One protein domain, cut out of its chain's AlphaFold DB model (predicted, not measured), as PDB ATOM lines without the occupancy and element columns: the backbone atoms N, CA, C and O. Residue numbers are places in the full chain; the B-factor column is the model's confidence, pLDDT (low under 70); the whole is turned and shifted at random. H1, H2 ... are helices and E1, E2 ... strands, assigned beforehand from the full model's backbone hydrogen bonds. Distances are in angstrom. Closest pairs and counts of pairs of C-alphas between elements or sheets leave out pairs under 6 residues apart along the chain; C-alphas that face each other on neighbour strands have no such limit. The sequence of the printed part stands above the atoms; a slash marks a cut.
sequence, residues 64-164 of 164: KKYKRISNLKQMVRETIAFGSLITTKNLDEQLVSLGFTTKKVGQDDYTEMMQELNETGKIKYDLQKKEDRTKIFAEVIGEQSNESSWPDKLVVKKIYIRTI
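Overview. This is residues 64 to 164 of the 164 residues of the protein "Type II toxin-antitoxin system Phd/YefM family antitoxin" of Erwinia sp. CPCC 100877 (UniProt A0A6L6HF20). A long, strongly twisted antiparallel sheet has H1 and H2 on one face and H3 across the other. H1 runs along E4, while H2 sits beside the strands. The printed part has 101 residues, mixed in class, in the order H1 E1 H2 H3 E2 E3 E4; across the sheet the order is E1 E4 E3 E2. It is compact, with a radius of gyration of the C-alphas of 13.5 A, yet elongated, spanning 45 by 27 by 22 A.

Along the chain. Find C-alpha 64 at (-208.161, 43.757, 58.632); from there H1 runs 22.5 A to residue 79. Next come E1, residues 85 to 87, 7.1 A; H2, residues 88 to 97, 14.1 A; and H3, residues 111 to 120, 14.2 A. Then read E2, residues 122 to 128, 19.4 A; E3, residues 135 to 144, 27.4 A; and E4, residues 153 to 163, 27.6 A, ending at C-alpha 163 (-197.017, 39.828, 65.405).

Arrangement. E2, E3 and E4 form a meander, each strand the antiparallel neighbour of the one before; look for N 125 and O 138 at 2.8 A, and N 139 and O 160 at 2.9 A. E4 bends by 69 degrees at residue 157, and its N 154 is 2.9 A from O 86 of edge strand E1. H1 is over E4 at a height over the sheet of 9.9 A; their closest C-alphas, Lys 73 and Ile 161, are 6.4 A apart. H2 is on the same face, over none of the strands; its C-alpha 88 is 6.1 A from C-alpha 153 of E4. On the opposite face H3 is only just over E3, with 3 C-alphas falling on it, and runs across at 85 degrees on the local plane; the closest C-alphas are Leu 117 and Glu 143, 6.9 A. In H1, H2 and H3 every O i to N i+4 pair is within hydrogen-bond range.

Size, cuts and confidence. The farthest C-alphas, Lys 64 and Ser 149, are 45.0 A apart. The printed part has no cut, and H2 to H3 is a long link of 13 residues. Confidence is under 70 at residues 129 to 133, 147 to 150 and 164.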
ATOM      1  N   LYS A  64    -209.025  42.673  59.121       83.38
ATOM      2  CA  LYS A  64    -208.161  43.757  58.632       83.38
ATOM      3  C   LYS A  64    -206.700  43.525  59.028       83.38
ATOM      4  O   LYS A  64    -205.823  43.603  58.167       83.38
ATOM      5  N   LYS A  65    -206.438  43.157  60.291       79.69
ATOM      6  CA  LYS A  65    -205.088  42.820  60.783       79.69
ATOM      7  C   LYS A  65    -204.473  41.658  59.992       79.69
ATOM      8  O   LYS A  65    -203.343  41.781  59.525       79.69
ATOM      9  N   TYR A  66    -205.212  40.566  59.770       80.00
ATOM     10  CA  TYR A  66    -204.725  39.438  58.961       80.00
ATOM     11  C   TYR A  66    -204.415  39.831  57.515       80.00
ATOM     12  O   TYR A  66    -203.345  39.481  57.016       80.00
ATOM     13  N   LYS A  67    -205.306  40.586  56.858       85.56
ATOM     14  CA  LYS A  67    -205.093  41.050  55.479       85.56
ATOM     15  C   LYS A  67    -203.840  41.919  55.379       85.56
ATOM     16  O   LYS A  67    -203.020  41.716  54.492       85.56
ATOM     17  N   ARG A  68    -203.635  42.822  56.340       82.50
ATOM     18  CA  ARG A  68    -202.436  43.665  56.402       82.50
ATOM     19  C   ARG A  68    -201.149  42.855  56.566       82.50
ATOM     20  O   ARG A  68    -200.188  43.113  55.852       82.50
ATOM     21  N   ILE A  69    -201.125  41.872  57.470       84.44
ATOM     22  CA  ILE A  69    -199.954  40.996  57.657       84.44
ATOM     23  C   ILE A  69    -199.688  40.177  56.389       84.44
ATOM     24  O   ILE A  69    -198.535  40.010  56.002       84.44
ATOM     25  N   SER A  70    -200.739  39.676  55.739       87.88
ATOM     26  CA  SER A  70    -200.619  38.941  54.478       87.88
ATOM     27  C   SER A  70    -200.007  39.809  53.379       87.88
ATOM     28  O   SER A  70    -199.069  39.374  52.718       87.88
ATOM     29  N   ASN A  71    -200.476  41.049  53.236       89.88
ATOM     30  CA  ASN A  71    -199.927  41.995  52.266       89.88
ATOM     31  C   ASN A  71    -198.460  42.323  52.566       89.88
ATOM     32  O   ASN A  71    -197.638  42.304  51.661       89.88
ATOM     33  N   LEU A  72    -198.105  42.562  53.835       89.31
ATOM     34  CA  LEU A  72    -196.715  42.823  54.221       89.31
ATOM     35  C   LEU A  72    -195.798  41.634  53.908       89.31
ATOM     36  O   LEU A  72    -194.708  41.827  53.385       89.31
ATOM     37  N   LYS A  73    -196.250  40.402  54.171       89.62
ATOM     38  CA  LYS A  73    -195.513  39.188  53.787       89.62
ATOM     39  C   LYS A  73    -195.296  39.098  52.280       89.62
ATOM     40  O   LYS A  73    -194.233  38.649  51.866       89.62
ATOM     41  N   GLN A  74    -196.292  39.486  51.489       90.44
ATOM     42  CA  GLN A  74    -196.190  39.473  50.035       90.44
ATOM     43  C   GLN A  74    -195.180  40.515  49.542       90.44
ATOM     44  O   GLN A  74    -194.251  40.146  48.837       90.44
ATOM     45  N   MET A  75    -195.281  41.761  50.010       90.62
ATOM     46  CA  MET A  75    -194.340  42.825  49.640       90.62
ATOM     47  C   MET A  75    -192.893  42.458  49.995       90.62
ATOM     48  O   MET A  75    -192.008  42.580  49.163       90.62
ATOM     49  N   VAL A  76    -192.647  41.911  51.192       90.12
ATOM     50  CA  VAL A  76    -191.301  41.459  51.596       90.12
ATOM     51  C   VAL A  76    -190.740  40.393  50.647       90.12
ATOM     52  O   VAL A  76    -189.555  40.429  50.332       90.12
ATOM     53  N   ARG A  77    -191.573  39.451  50.183       87.25
ATOM     54  CA  ARG A  77    -191.159  38.406  49.231       87.25
ATOM     55  C   ARG A  77    -190.866  38.948  47.835       87.25
ATOM     56  O   ARG A  77    -190.041  38.373  47.140       87.25
ATOM     57  N   GLU A  78    -191.570  39.999  47.421       88.25
ATOM     58  CA  GLU A  78    -191.372  40.651  46.123       88.25
ATOM     59  C   GLU A  78    -190.130  41.550  46.125       88.25
ATOM     60  O   GLU A  78    -189.419  41.611  45.127       88.25
ATOM     61  N   THR A  79    -189.841  42.212  47.249       86.44
ATOM     62  CA  THR A  79    -188.688  43.112  47.383       86.44
ATOM     63  C   THR A  79    -187.376  42.362  47.632       86.44
ATOM     64  O   THR A  79    -186.347  42.734  47.068       86.44
ATOM     65  N   ILE A  80    -187.386  41.318  48.473       86.69
ATOM     66  CA  ILE A  80    -186.169  40.604  48.891       86.69
ATOM     67  C   ILE A  80    -186.169  39.190  48.303       86.69
ATOM     68  O   ILE A  80    -186.896  38.307  48.764       86.69
ATOM     69  N   ALA A  81    -185.308  38.956  47.310       82.12
ATOM     70  CA  ALA A  81    -185.131  37.638  46.707       82.12
ATOM     71  C   ALA A  81    -184.400  36.682  47.670       82.12
ATOM     72  O   ALA A  81    -183.236  36.888  48.020       82.12
ATOM     73  N   PHE A  82    -185.065  35.604  48.091       84.31
ATOM     74  CA  PHE A  82    -184.432  34.573  48.918       84.31
ATOM     75  C   PHE A  82    -183.340  33.828  48.146       84.31
ATOM     76  O   PHE A  82    -183.468  33.577  46.950       84.31
ATOM     77  N   GLY A  83    -182.272  33.462  48.847       81.50
ATOM     78  CA  GLY A  83    -181.085  32.832  48.277       81.50
ATOM     79  C   GLY A  83    -180.168  33.795  47.523       81.50
ATOM     80  O   GLY A  83    -179.130  33.359  47.038       81.50
ATOM     81  N   SER A  84    -180.516  35.084  47.427       79.38
ATOM     82  CA  SER A  84    -179.652  36.085  46.801       79.38
ATOM     83  C   SER A  84    -178.627  36.651  47.784       79.38
ATOM     84  O   SER A  84    -178.883  36.770  48.988       79.38
ATOM     85  N   LEU A  85    -177.457  36.987  47.241       87.44
ATOM     86  CA  LEU A  85    -176.407  37.714  47.938       87.44
ATOM     87  C   LEU A  85    -176.755  39.206  47.931       87.44
ATOM     88  O   LEU A  85    -176.798  39.822  46.865       87.44
ATOM     89  N   ILE A  86    -176.977  39.792  49.105       90.25
ATOM     90  CA  ILE A  86    -177.306  41.216  49.256       90.25
ATOM     91  C   ILE A  86    -176.393  41.881  50.283       90.25
ATOM     92  O   ILE A  86    -175.859  41.221  51.172       90.25
ATOM     93  N   THR A  87    -176.214  43.196  50.172       91.06
ATOM     94  CA  THR A  87    -175.534  43.989  51.207       91.06
ATOM     95  C   THR A  87    -176.488  44.277  52.364       91.06
ATOM     96  O   THR A  87    -177.703  44.387  52.166       91.06
ATOM     97  N   THR A  88    -175.952  44.449  53.571       90.06
ATOM     98  CA  THR A  88    -176.716  44.908  54.744       90.06
ATOM     99  C   THR A  88    -177.414  46.231  54.498       90.06
ATOM    100  O   THR A  88    -178.570  46.387  54.883       90.06
ATOM    101  N   LYS A  89    -176.749  47.149  53.791       91.62
ATOM    102  CA  LYS A  89    -177.330  48.419  53.358       91.62
ATOM    103  C   LYS A  89    -178.595  48.217  52.529       91.62
ATOM    104  O   LYS A  89    -179.632  48.778  52.863       91.62
ATOM    105  N   ASN A  90    -178.528  47.388  51.486       91.62
ATOM    106  CA  ASN A  90    -179.681  47.143  50.622       91.62
ATOM    107  C   ASN A  90    -180.814  46.446  51.395       91.62
ATOM    108  O   ASN A  90    -181.973  46.823  51.261       91.62
ATOM    109  N   LEU A  91    -180.483  45.480  52.263       92.06
ATOM    110  CA  LEU A  91    -181.469  44.843  53.142       92.06
ATOM    111  C   LEU A  91    -182.194  45.868  54.030       92.06
ATOM    112  O   LEU A  91    -183.424  45.838  54.125       92.06
ATOM    113  N   ASP A  92    -181.440  46.757  54.680       92.44
ATOM    114  CA  ASP A  92    -181.985  47.778  55.573       92.44
ATOM    115  C   ASP A  92    -182.855  48.776  54.802       92.44
ATOM    116  O   ASP A  92    -184.002  48.994  55.176       92.44
ATOM    117  N   GLU A  93    -182.375  49.303  53.674       92.75
ATOM    118  CA  GLU A  93    -183.134  50.218  52.810       92.75
ATOM    119  C   GLU A  93    -184.449  49.593  52.321       92.75
ATOM    120  O   GLU A  93    -185.511  50.224  52.389       92.75
ATOM    121  N   GLN A  94    -184.411  48.329  51.888       92.69
ATOM    122  CA  GLN A  94    -185.592  47.598  51.435       92.69
ATOM    123  C   GLN A  94    -186.615  47.419  52.561       92.69
ATOM    124  O   GLN A  94    -187.801  47.688  52.360       92.69
ATOM    125  N   LEU A  95    -186.194  47.025  53.764       92.00
ATOM    126  CA  LEU A  95    -187.110  46.876  54.898       92.00
ATOM    127  C   LEU A  95    -187.617  48.231  55.411       92.00
ATOM    128  O   LEU A  95    -188.806  48.373  55.705       92.00
ATOM    129  N   VAL A  96    -186.775  49.261  55.448       92.50
ATOM    130  CA  VAL A  96    -187.182  50.625  55.810       92.50
ATOM    131  C   VAL A  96    -188.230  51.162  54.833       92.50
ATOM    132  O   VAL A  96    -189.223  51.743  55.274       92.50
ATOM    133  N   SER A  97    -188.096  50.888  53.529       91.25
ATOM    134  CA  SER A  97    -189.104  51.266  52.523       91.25
ATOM    135  C   SER A  97    -190.478  50.623  52.772       91.25
ATOM    136  O   SER A  97    -191.516  51.212  52.473       91.25
ATOM    137  N   LEU A  98    -190.499  49.441  53.402       90.31
ATOM    138  CA  LEU A  98    -191.712  48.730  53.819       90.31
ATOM    139  C   LEU A  98    -192.235  49.190  55.195       90.31
ATOM    140  O   LEU A  98    -193.275  48.713  55.664       90.31
ATOM    141  N   GLY A  99    -191.545  50.141  55.830       89.19
ATOM    142  CA  GLY A  99    -191.920  50.782  57.087       89.19
ATOM    143  C   GLY A  99    -191.306  50.164  58.344       89.19
ATOM    144  O   GLY A  99    -191.789  50.462  59.437       89.19
ATOM    145  N   PHE A 100    -190.297  49.295  58.221       92.25
ATOM    146  CA  PHE A 100    -189.531  48.809  59.374       92.25
ATOM    147  C   PHE A 100    -188.573  49.890  59.896       92.25
ATOM    148  O   PHE A 100    -188.122  50.762  59.156       92.25
ATOM    149  N   THR A 101    -188.263  49.839  61.188       90.56
ATOM    150  CA  THR A 101    -187.270  50.715  61.811       90.56
ATOM    151  C   THR A 101    -185.873  50.279  61.383       90.56
ATOM    152  O   THR A 101    -185.533  49.103  61.522       90.56
ATOM    153  N   THR A 102    -185.077  51.225  60.883       90.31
ATOM    154  CA  THR A 102    -183.669  50.992  60.527       90.31
ATOM    155  C   THR A 102    -182.874  50.490  61.729       90.31
ATOM    156  O   THR A 102    -183.137  50.879  62.871       90.31
ATOM    157  N   LYS A 103    -181.904  49.623  61.456       86.19
ATOM    158  CA  LYS A 103    -180.986  49.066  62.454       86.19
ATOM    159  C   LYS A 103    -179.594  49.696  62.420       86.19
ATOM    160  O   LYS A 103    -178.736  49.290  63.197       86.19
ATOM    161  N   LYS A 104    -179.358  50.677  61.544       85.38
ATOM    162  CA  LYS A 104    -178.077  51.386  61.492       85.38
ATOM    163  C   LYS A 104    -177.891  52.278  62.719       85.38
ATOM    164  O   LYS A 104    -178.822  52.964  63.144       85.38
ATOM    165  N   VAL A 105    -176.675  52.294  63.253       81.44
ATOM    166  CA  VAL A 105    -176.305  53.082  64.447       81.44
ATOM    167  C   VAL A 105    -175.802  54.472  64.055       81.44
ATOM    168  O   VAL A 105    -175.945  55.437  64.804       81.44
ATOM    169  N   GLY A 106    -175.265  54.591  62.840       77.56
ATOM    170  CA  GLY A 106    -174.708  55.814  62.278       77.56
ATOM    171  C   GLY A 106    -174.904  55.901  60.764       77.56
ATOM    172  O   GLY A 106    -175.701  55.173  60.164       77.56
ATOM    173  N   GLN A 107    -174.186  56.824  60.126       78.44
ATOM    174  CA  GLN A 107    -174.206  56.950  58.672       78.44
ATOM    175  C   GLN A 107    -173.489  55.756  58.039       78.44
ATOM    176  O   GLN A 107    -172.290  55.592  58.226       78.44
ATOM    177  N   ASP A 108    -174.244  54.938  57.302       78.00
ATOM    178  CA  ASP A 108    -173.759  53.714  56.652       78.00
ATOM    179  C   ASP A 108    -173.057  52.715  57.604       78.00
ATOM    180  O   ASP A 108    -172.318  51.843  57.154       78.00
ATOM    181  N   ASP A 109    -173.325  52.801  58.914       85.88
ATOM    182  CA  ASP A 109    -172.796  51.869  59.912       85.88
ATOM    183  C   ASP A 109    -173.804  50.754  60.214       85.88
ATOM    184  O   ASP A 109    -174.817  50.961  60.891       85.88
ATOM    185  N   TYR A 110    -173.489  49.566  59.699       87.25
ATOM    186  CA  TYR A 110    -174.276  48.338  59.833       87.25
ATOM    187  C   TYR A 110    -173.558  47.268  60.673       87.25
ATOM    188  O   TYR A 110    -173.900  46.085  60.596       87.25
ATOM    189  N   THR A 111    -172.559  47.656  61.470       86.69
ATOM    190  CA  THR A 111    -171.724  46.720  62.242       86.69
ATOM    191  C   THR A 111    -172.555  45.902  63.230       86.69
ATOM    192  O   THR A 111    -172.439  44.677  63.264       86.69
ATOM    193  N   GLU A 112    -173.467  46.549  63.962       88.19
ATOM    194  CA  GLU A 112    -174.358  45.869  64.913       88.19
ATOM    195  C   GLU A 112    -175.279  44.847  64.236       88.19
ATOM    196  O   GLU A 112    -175.533  43.783  64.792       88.19
ATOM    197  N   MET A 113    -175.744  45.119  63.012       89.75
ATOM    198  CA  MET A 113    -176.567  44.166  62.263       89.75
ATOM    199  C   MET A 113    -175.789  42.904  61.900       89.75
ATOM    200  O   MET A 113    -176.319  41.800  62.005       89.75
ATOM    201  N   MET A 114    -174.539  43.065  61.458       89.44
ATOM    202  CA  MET A 114    -173.680  41.927  61.128       89.44
ATOM    203  C   MET A 114    -173.293  41.137  62.370       89.44
ATOM    204  O   MET A 114    -173.276  39.908  62.328       89.44
ATOM    205  N   GLN A 115    -173.041  41.823  63.483       90.19
ATOM    206  CA  GLN A 115    -172.822  41.171  64.766       90.19
ATOM    207  C   GLN A 115    -174.064  40.371  65.199       90.19
ATOM    208  O   GLN A 115    -173.939  39.186  65.495       90.19
ATOM    209  N   GLU A 116    -175.264  40.963  65.141       91.62
ATOM    210  CA  GLU A 116    -176.534  40.283  65.450       91.62
ATOM    211  C   GLU A 116    -176.729  39.032  64.573       91.62
ATOM    212  O   GLU A 116    -177.089  37.960  65.075       91.62
ATOM    213  N   LEU A 117    -176.445  39.147  63.270       92.56
ATOM    214  CA  LEU A 117    -176.517  38.036  62.323       92.56
ATOM    215  C   LEU A 117    -175.542  36.914  62.690       92.56
ATOM    216  O   LEU A 117    -175.934  35.750  62.684       92.56
ATOM    217  N   ASN A 118    -174.297  37.253  63.016       90.62
ATOM    218  CA  ASN A 118    -173.249  36.279  63.314       90.62
ATOM    219  C   ASN A 118    -173.463  35.586  64.666       90.62
ATOM    220  O   ASN A 118    -173.178  34.397  64.798       90.62
ATOM    221  N   GLU A 119    -174.008  36.292  65.656       92.38
ATOM    222  CA  GLU A 119    -174.302  35.733  66.978       92.38
ATOM    223  C   GLU A 119    -175.577  34.881  66.989       92.38
ATOM    224  O   GLU A 119    -175.644  33.861  67.674       92.38
ATOM    225  N   THR A 120    -176.610  35.295  66.246       92.38
ATOM    226  CA  THR A 120    -177.955  34.704  66.377       92.38
ATOM    227  C   THR A 120    -178.439  33.950  65.137       92.38
ATOM    228  O   THR A 120    -179.474  33.278  65.187       92.38
ATOM    229  N   GLY A 121    -177.727  34.066  64.013       91.81
ATOM    230  CA  GLY A 121    -178.144  33.560  62.703       91.81
ATOM    231  C   GLY A 121    -179.301  34.345  62.072       91.81
ATOM    232  O   GLY A 121    -179.905  33.888  61.096       91.81
ATOM    233  N   LYS A 122    -179.677  35.496  62.645       93.69
ATOM    234  CA  LYS A 122    -180.786  36.322  62.161       93.69
ATOM    235  C   LYS A 122    -180.627  37.798  62.518       93.69
ATOM    236  O   LYS A 122    -179.918  38.147  63.444       93.69
ATOM    237  N   ILE A 123    -181.355  38.653  61.808       93.50
ATOM    238  CA  ILE A 123    -181.502  40.079  62.110       93.50
ATOM    239  C   ILE A 123    -182.982  40.349  62.356       93.50
ATOM    240  O   ILE A 123    -183.837  40.024  61.524       93.50
ATOM    241  N   LYS A 124    -183.310  40.912  63.516       92.94
ATOM    242  CA  LYS A 124    -184.687  41.187  63.922       92.94
ATOM    243  C   LYS A 124    -185.035  42.654  63.721       92.94
ATOM    244  O   LYS A 124    -184.551  43.508  64.451       92.94
ATOM    245  N   TYR A 125    -185.968  42.923  62.821       93.31
ATOM    246  CA  TYR A 125    -186.532  44.242  62.561       93.31
ATOM    247  C   TYR A 125    -187.876  44.437  63.249       93.31
ATOM    248  O   TYR A 125    -188.714  43.530  63.269       93.31
ATOM    249  N   ASP A 126    -188.112  45.660  63.712       90.88
ATOM    250  CA  ASP A 126    -189.364  46.074  64.333       90.88
ATOM    251  C   ASP A 126    -190.132  47.006  63.389       90.88
ATOM    252  O   ASP A 126    -189.561  47.898  62.770       90.88
ATOM    253  N   LEU A 127    -191.446  46.827  63.295       87.06
ATOM    254  CA  LEU A 127    -192.364  47.752  62.638       87.06
ATOM    255  C   LEU A 127    -193.418  48.159  63.663       87.06
ATOM    256  O   LEU A 127    -194.302  47.376  64.031       87.06
ATOM    257  N   GLN A 128    -193.301  49.396  64.146       72.38
ATOM    258  CA  GLN A 128    -194.205  49.971  65.135       72.38
ATOM    259  C   GLN A 128    -194.989  51.124  64.508       72.38
ATOM    260  O   GLN A 128    -194.490  52.240  64.381       72.38
ATOM    261  N   LYS A 129    -196.253  50.878  64.139       66.56
ATOM    262  CA  LYS A 129    -197.161  51.963  63.743       66.56
ATOM    263  C   LYS A 129    -197.877  52.518  64.973       66.56
ATOM    264  O   LYS A 129    -198.418  51.769  65.783       66.56
ATOM    265  N   LYS A 130    -197.891  53.849  65.103       59.12
ATOM    266  CA  LYS A 130    -198.518  54.564  66.231       59.12
ATOM    267  C   LYS A 130    -200.042  54.354  66.308       59.12
ATOM    268  O   LYS A 130    -200.606  54.463  67.389       59.12
ATOM    269  N   GLU A 131    -200.683  54.016  65.190       59.88
ATOM    270  CA  GLU A 131    -202.146  53.971  65.043       59.88
ATOM    271  C   GLU A 131    -202.816  52.723  65.642       59.88
ATOM    272  O   GLU A 131    -203.921  52.825  66.166       59.88
ATOM    273  N   ASP A 132    -202.180  51.546  65.595       62.81
ATOM    274  CA  ASP A 132    -202.848  50.266  65.906       62.81
ATOM    275  C   ASP A 132    -202.249  49.502  67.100       62.81
ATOM    276  O   ASP A 132    -202.675  48.377  67.384       62.81
ATOM    277  N   ARG A 133    -201.239  50.083  67.775       65.75
ATOM    278  CA  ARG A 133    -200.425  49.462  68.846       65.75
ATOM    279  C   ARG A 133    -199.899  48.055  68.504       65.75
ATOM    280  O   ARG A 133    -199.436  47.339  69.391       65.75
ATOM    281  N   THR A 134    -199.958  47.638  67.241       71.25
ATOM    282  CA  THR A 134    -199.576  46.301  66.814       71.25
ATOM    283  C   THR A 134    -198.085  46.310  66.538       71.25
ATOM    284  O   THR A 134    -197.612  46.972  65.617       71.25
ATOM    285  N   LYS A 135    -197.337  45.556  67.344       82.56
ATOM    286  CA  LYS A 135    -195.911  45.330  67.110       82.56
ATOM    287  C   LYS A 135    -195.750  44.194  66.105       82.56
ATOM    288  O   LYS A 135    -196.145  43.056  66.381       82.56
ATOM    289  N   ILE A 136    -195.216  44.523  64.934       88.50
ATOM    290  CA  ILE A 136    -194.870  43.561  63.889       88.50
ATOM    291  C   ILE A 136    -193.349  43.411  63.872       88.50
ATOM    292  O   ILE A 136    -192.634  44.394  64.028       88.50
ATOM    293  N   PHE A 137    -192.873  42.187  63.675       90.56
ATOM    294  CA  PHE A 137    -191.456  41.852  63.618       90.56
ATOM    295  C   PHE A 137    -191.139  41.164  62.297       90.56
ATOM    296  O   PHE A 137    -191.910  40.296  61.877       90.56
ATOM    297  N   ALA A 138    -190.008  41.504  61.683       92.00
ATOM    298  CA  ALA A 138    -189.400  40.710  60.623       92.00
ATOM    299  C   ALA A 138    -188.117  40.067  61.147       92.00
ATOM    300  O   ALA A 138    -187.200  40.756  61.571       92.00
ATOM    301  N   GLU A 139    -188.054  38.739  61.133       92.81
ATOM    302  CA  GLU A 139    -186.825  37.992  61.395       92.81
ATOM    303  C   GLU A 139    -186.209  37.611  60.052       92.81
ATOM    304  O   GLU A 139    -186.731  36.731  59.362       92.81
ATOM    305  N   VAL A 140    -185.124  38.284  59.680       92.69
ATOM    306  CA  VAL A 140    -184.328  37.966  58.496       92.69
ATOM    307  C   VAL A 140    -183.301  36.920  58.892       92.69
ATOM    308  O   VAL A 140    -182.402  37.206  59.668       92.69
ATOM    309  N   ILE A 141    -183.447  35.700  58.395       92.81
ATOM    310  CA  ILE A 141    -182.527  34.589  58.646       92.81
ATOM    311  C   ILE A 141    -181.579  34.491  57.462       92.81
ATOM    312  O   ILE A 141    -182.024  34.379  56.315       92.81
ATOM    313  N   GLY A 142    -180.286  34.471  57.744       91.38
ATOM    314  CA  GLY A 142    -179.255  34.416  56.723       91.38
ATOM    315  C   GLY A 142    -177.909  34.029  57.302       91.38
ATOM    316  O   GLY A 142    -177.810  33.635  58.461       91.38
ATOM    317  N   GLU A 143    -176.885  34.144  56.476       90.75
ATOM    318  CA  GLU A 143    -175.496  33.972  56.886       90.75
ATOM    319  C   GLU A 143    -174.614  34.975  56.155       90.75
ATOM    320  O   GLU A 143    -174.919  35.362  55.022       90.75
ATOM    321  N   GLN A 144    -173.539  35.404  56.810       88.56
ATOM    322  CA  GLN A 144    -172.516  36.209  56.164       88.56
ATOM    323  C   GLN A 144    -171.897  35.408  55.014       88.56
ATOM    324  O   GLN A 144    -171.623  34.213  55.139       88.56
ATOM    325  N   SER A 145    -171.710  36.064  53.875       82.31
ATOM    326  CA  SER A 145    -171.108  35.427  52.710       82.31
ATOM    327  C   SER A 145    -169.593  35.352  52.862       82.31
ATOM    328  O   SER A 145    -168.920  36.379  52.906       82.31
ATOM    329  N   ASN A 146    -169.056  34.131  52.850       71.44
ATOM    330  CA  ASN A 146    -167.610  33.881  52.836       71.44
ATOM    331  C   ASN A 146    -166.992  34.043  51.433       71.44
ATOM    332  O   ASN A 146    -165.773  34.050  51.293       71.44
ATOM    333  N   GLU A 147    -167.820  34.157  50.390       63.78
ATOM    334  CA  GLU A 147    -167.386  34.221  48.984       63.78
ATOM    335  C   GLU A 147    -167.097  35.652  48.503       63.78
ATOM    336  O   GLU A 147    -166.561  35.861  47.416       63.78
ATOM    337  N   SER A 148    -167.449  36.665  49.297       58.72
ATOM    338  CA  SER A 148    -167.278  38.069  48.934       58.72
ATOM    339  C   SER A 148    -166.126  38.709  49.693       58.72
ATOM    340  O   SER A 148    -166.066  38.627  50.912       58.72
ATOM    341  N   SER A 149    -165.289  39.475  48.990       62.56
ATOM    342  CA  SER A 149    -164.242  40.321  49.593       62.56
ATOM    343  C   SER A 149    -164.779  41.410  50.538       62.56
ATOM    344  O   SER A 149    -163.995  42.112  51.168       62.56
ATOM    345  N   TRP A 150    -166.102  41.575  50.612       64.88
ATOM    346  CA  TRP A 150    -166.778  42.605  51.387       64.88
ATOM    347  C   TRP A 150    -167.511  41.965  52.576       64.88
ATOM    348  O   TRP A 150    -168.344  41.080  52.352       64.88
ATOM    349  N   PRO A 151    -167.218  42.387  53.821       73.31
ATOM    350  CA  PRO A 151    -167.769  41.771  55.029       73.31
ATOM    351  C   PRO A 151    -169.245  42.119  55.265       73.31
ATOM    352  O   PRO A 151    -169.879  41.525  56.127       73.31
ATOM    353  N   ASP A 152    -169.809  43.060  54.512       82.94
ATOM    354  CA  ASP A 152    -171.168  43.581  54.667       82.94
ATOM    355  C   ASP A 152    -172.217  42.827  53.831       82.94
ATOM    356  O   ASP A 152    -173.370  43.257  53.741       82.94
ATOM    357  N   LYS A 153    -171.840  41.711  53.195       89.25
ATOM    358  CA  LYS A 153    -172.755  40.900  52.386       89.25
ATOM    359  C   LYS A 153    -173.263  39.679  53.137       89.25
ATOM    360  O   LYS A 153    -172.507  38.965  53.798       89.25
ATOM    361  N   LEU A 154    -174.546  39.391  52.947       91.25
ATOM    362  CA  LEU A 154    -175.203  38.210  53.482       91.25
ATOM    363  C   LEU A 154    -176.051  37.500  52.427       91.25
ATOM    364  O   LEU A 154    -176.560  38.111  51.485       91.25
ATOM    365  N   VAL A 155    -176.238  36.201  52.626       91.50
ATOM    366  CA  VAL A 155    -177.204  35.396  51.880       91.50
ATOM    367  C   VAL A 155    -178.485  35.307  52.698       91.50
ATOM    368  O   VAL A 155    -178.504  34.728  53.788       91.50
ATOM    369  N   VAL A 156    -179.581  35.868  52.182       91.12
ATOM    370  CA  VAL A 156    -180.882  35.794  52.862       91.12
ATOM    371  C   VAL A 156    -181.510  34.435  52.606       91.12
ATOM    372  O   VAL A 156    -181.979  34.151  51.508       91.12
ATOM    373  N   LYS A 157    -181.593  33.594  53.635       90.94
ATOM    374  CA  LYS A 157    -182.214  32.269  53.526       90.94
ATOM    375  C   LYS A 157    -183.731  32.349  53.622       90.94
ATOM    376  O   LYS A 157    -184.430  31.720  52.830       90.94
ATOM    377  N   LYS A 158    -184.253  33.071  54.618       90.69
ATOM    378  CA  LYS A 158    -185.698  33.169  54.901       90.69
ATOM    379  C   LYS A 158    -186.026  34.476  55.611       90.69
ATOM    380  O   LYS A 158    -185.210  34.983  56.367       90.69
ATOM    381  N   ILE A 159    -187.258  34.961  55.455       90.81
ATOM    382  CA  ILE A 159    -187.790  36.061  56.271       90.81
ATOM    383  C   ILE A 159    -189.125  35.649  56.895       90.81
ATOM    384  O   ILE A 159    -190.048  35.226  56.194       90.81
ATOM    385  N   TYR A 160    -189.244  35.793  58.218       90.81
ATOM    386  CA  TYR A 160    -190.485  35.546  58.950       90.81
ATOM    387  C   TYR A 160    -191.105  36.837  59.464       90.81
ATOM    388  O   TYR A 160    -190.493  37.557  60.243       90.81
ATOM    389  N   ILE A 161    -192.369  37.071  59.106       90.06
ATOM    390  CA  ILE A 161    -193.167  38.167  59.665       90.06
ATOM    391  C   ILE A 161    -194.045  37.640  60.800       90.06
ATOM    392  O   ILE A 161    -194.905  36.777  60.570       90.06
ATOM    393  N   ARG A 162    -193.847  38.175  62.010       85.81
ATOM    394  CA  ARG A 162    -194.582  37.822  63.236       85.81
ATOM    395  C   ARG A 162    -195.283  39.037  63.834       85.81
ATOM    396  O   ARG A 162    -194.861  40.169  63.635       85.81
ATOM    397  N   THR A 163    -196.339  38.797  64.605       82.69
ATOM    398  CA  THR A 163    -197.017  39.828  65.405       82.69
ATOM    399  C   THR A 163    -197.176  39.353  66.836       82.69
ATOM    400  O   THR A 163    -197.455  38.168  67.031       82.69
ATOM    401  N   ILE A 164    -197.056  40.272  67.792       65.69
ATOM    402  CA  ILE A 164    -197.477  40.058  69.186       65.69
ATOM    403  C   ILE A 164    -198.966  40.416  69.336       65.69
ATOM    404  O   ILE A 164    -199.477  41.275  68.564       65.69
TER     405      ILE A 164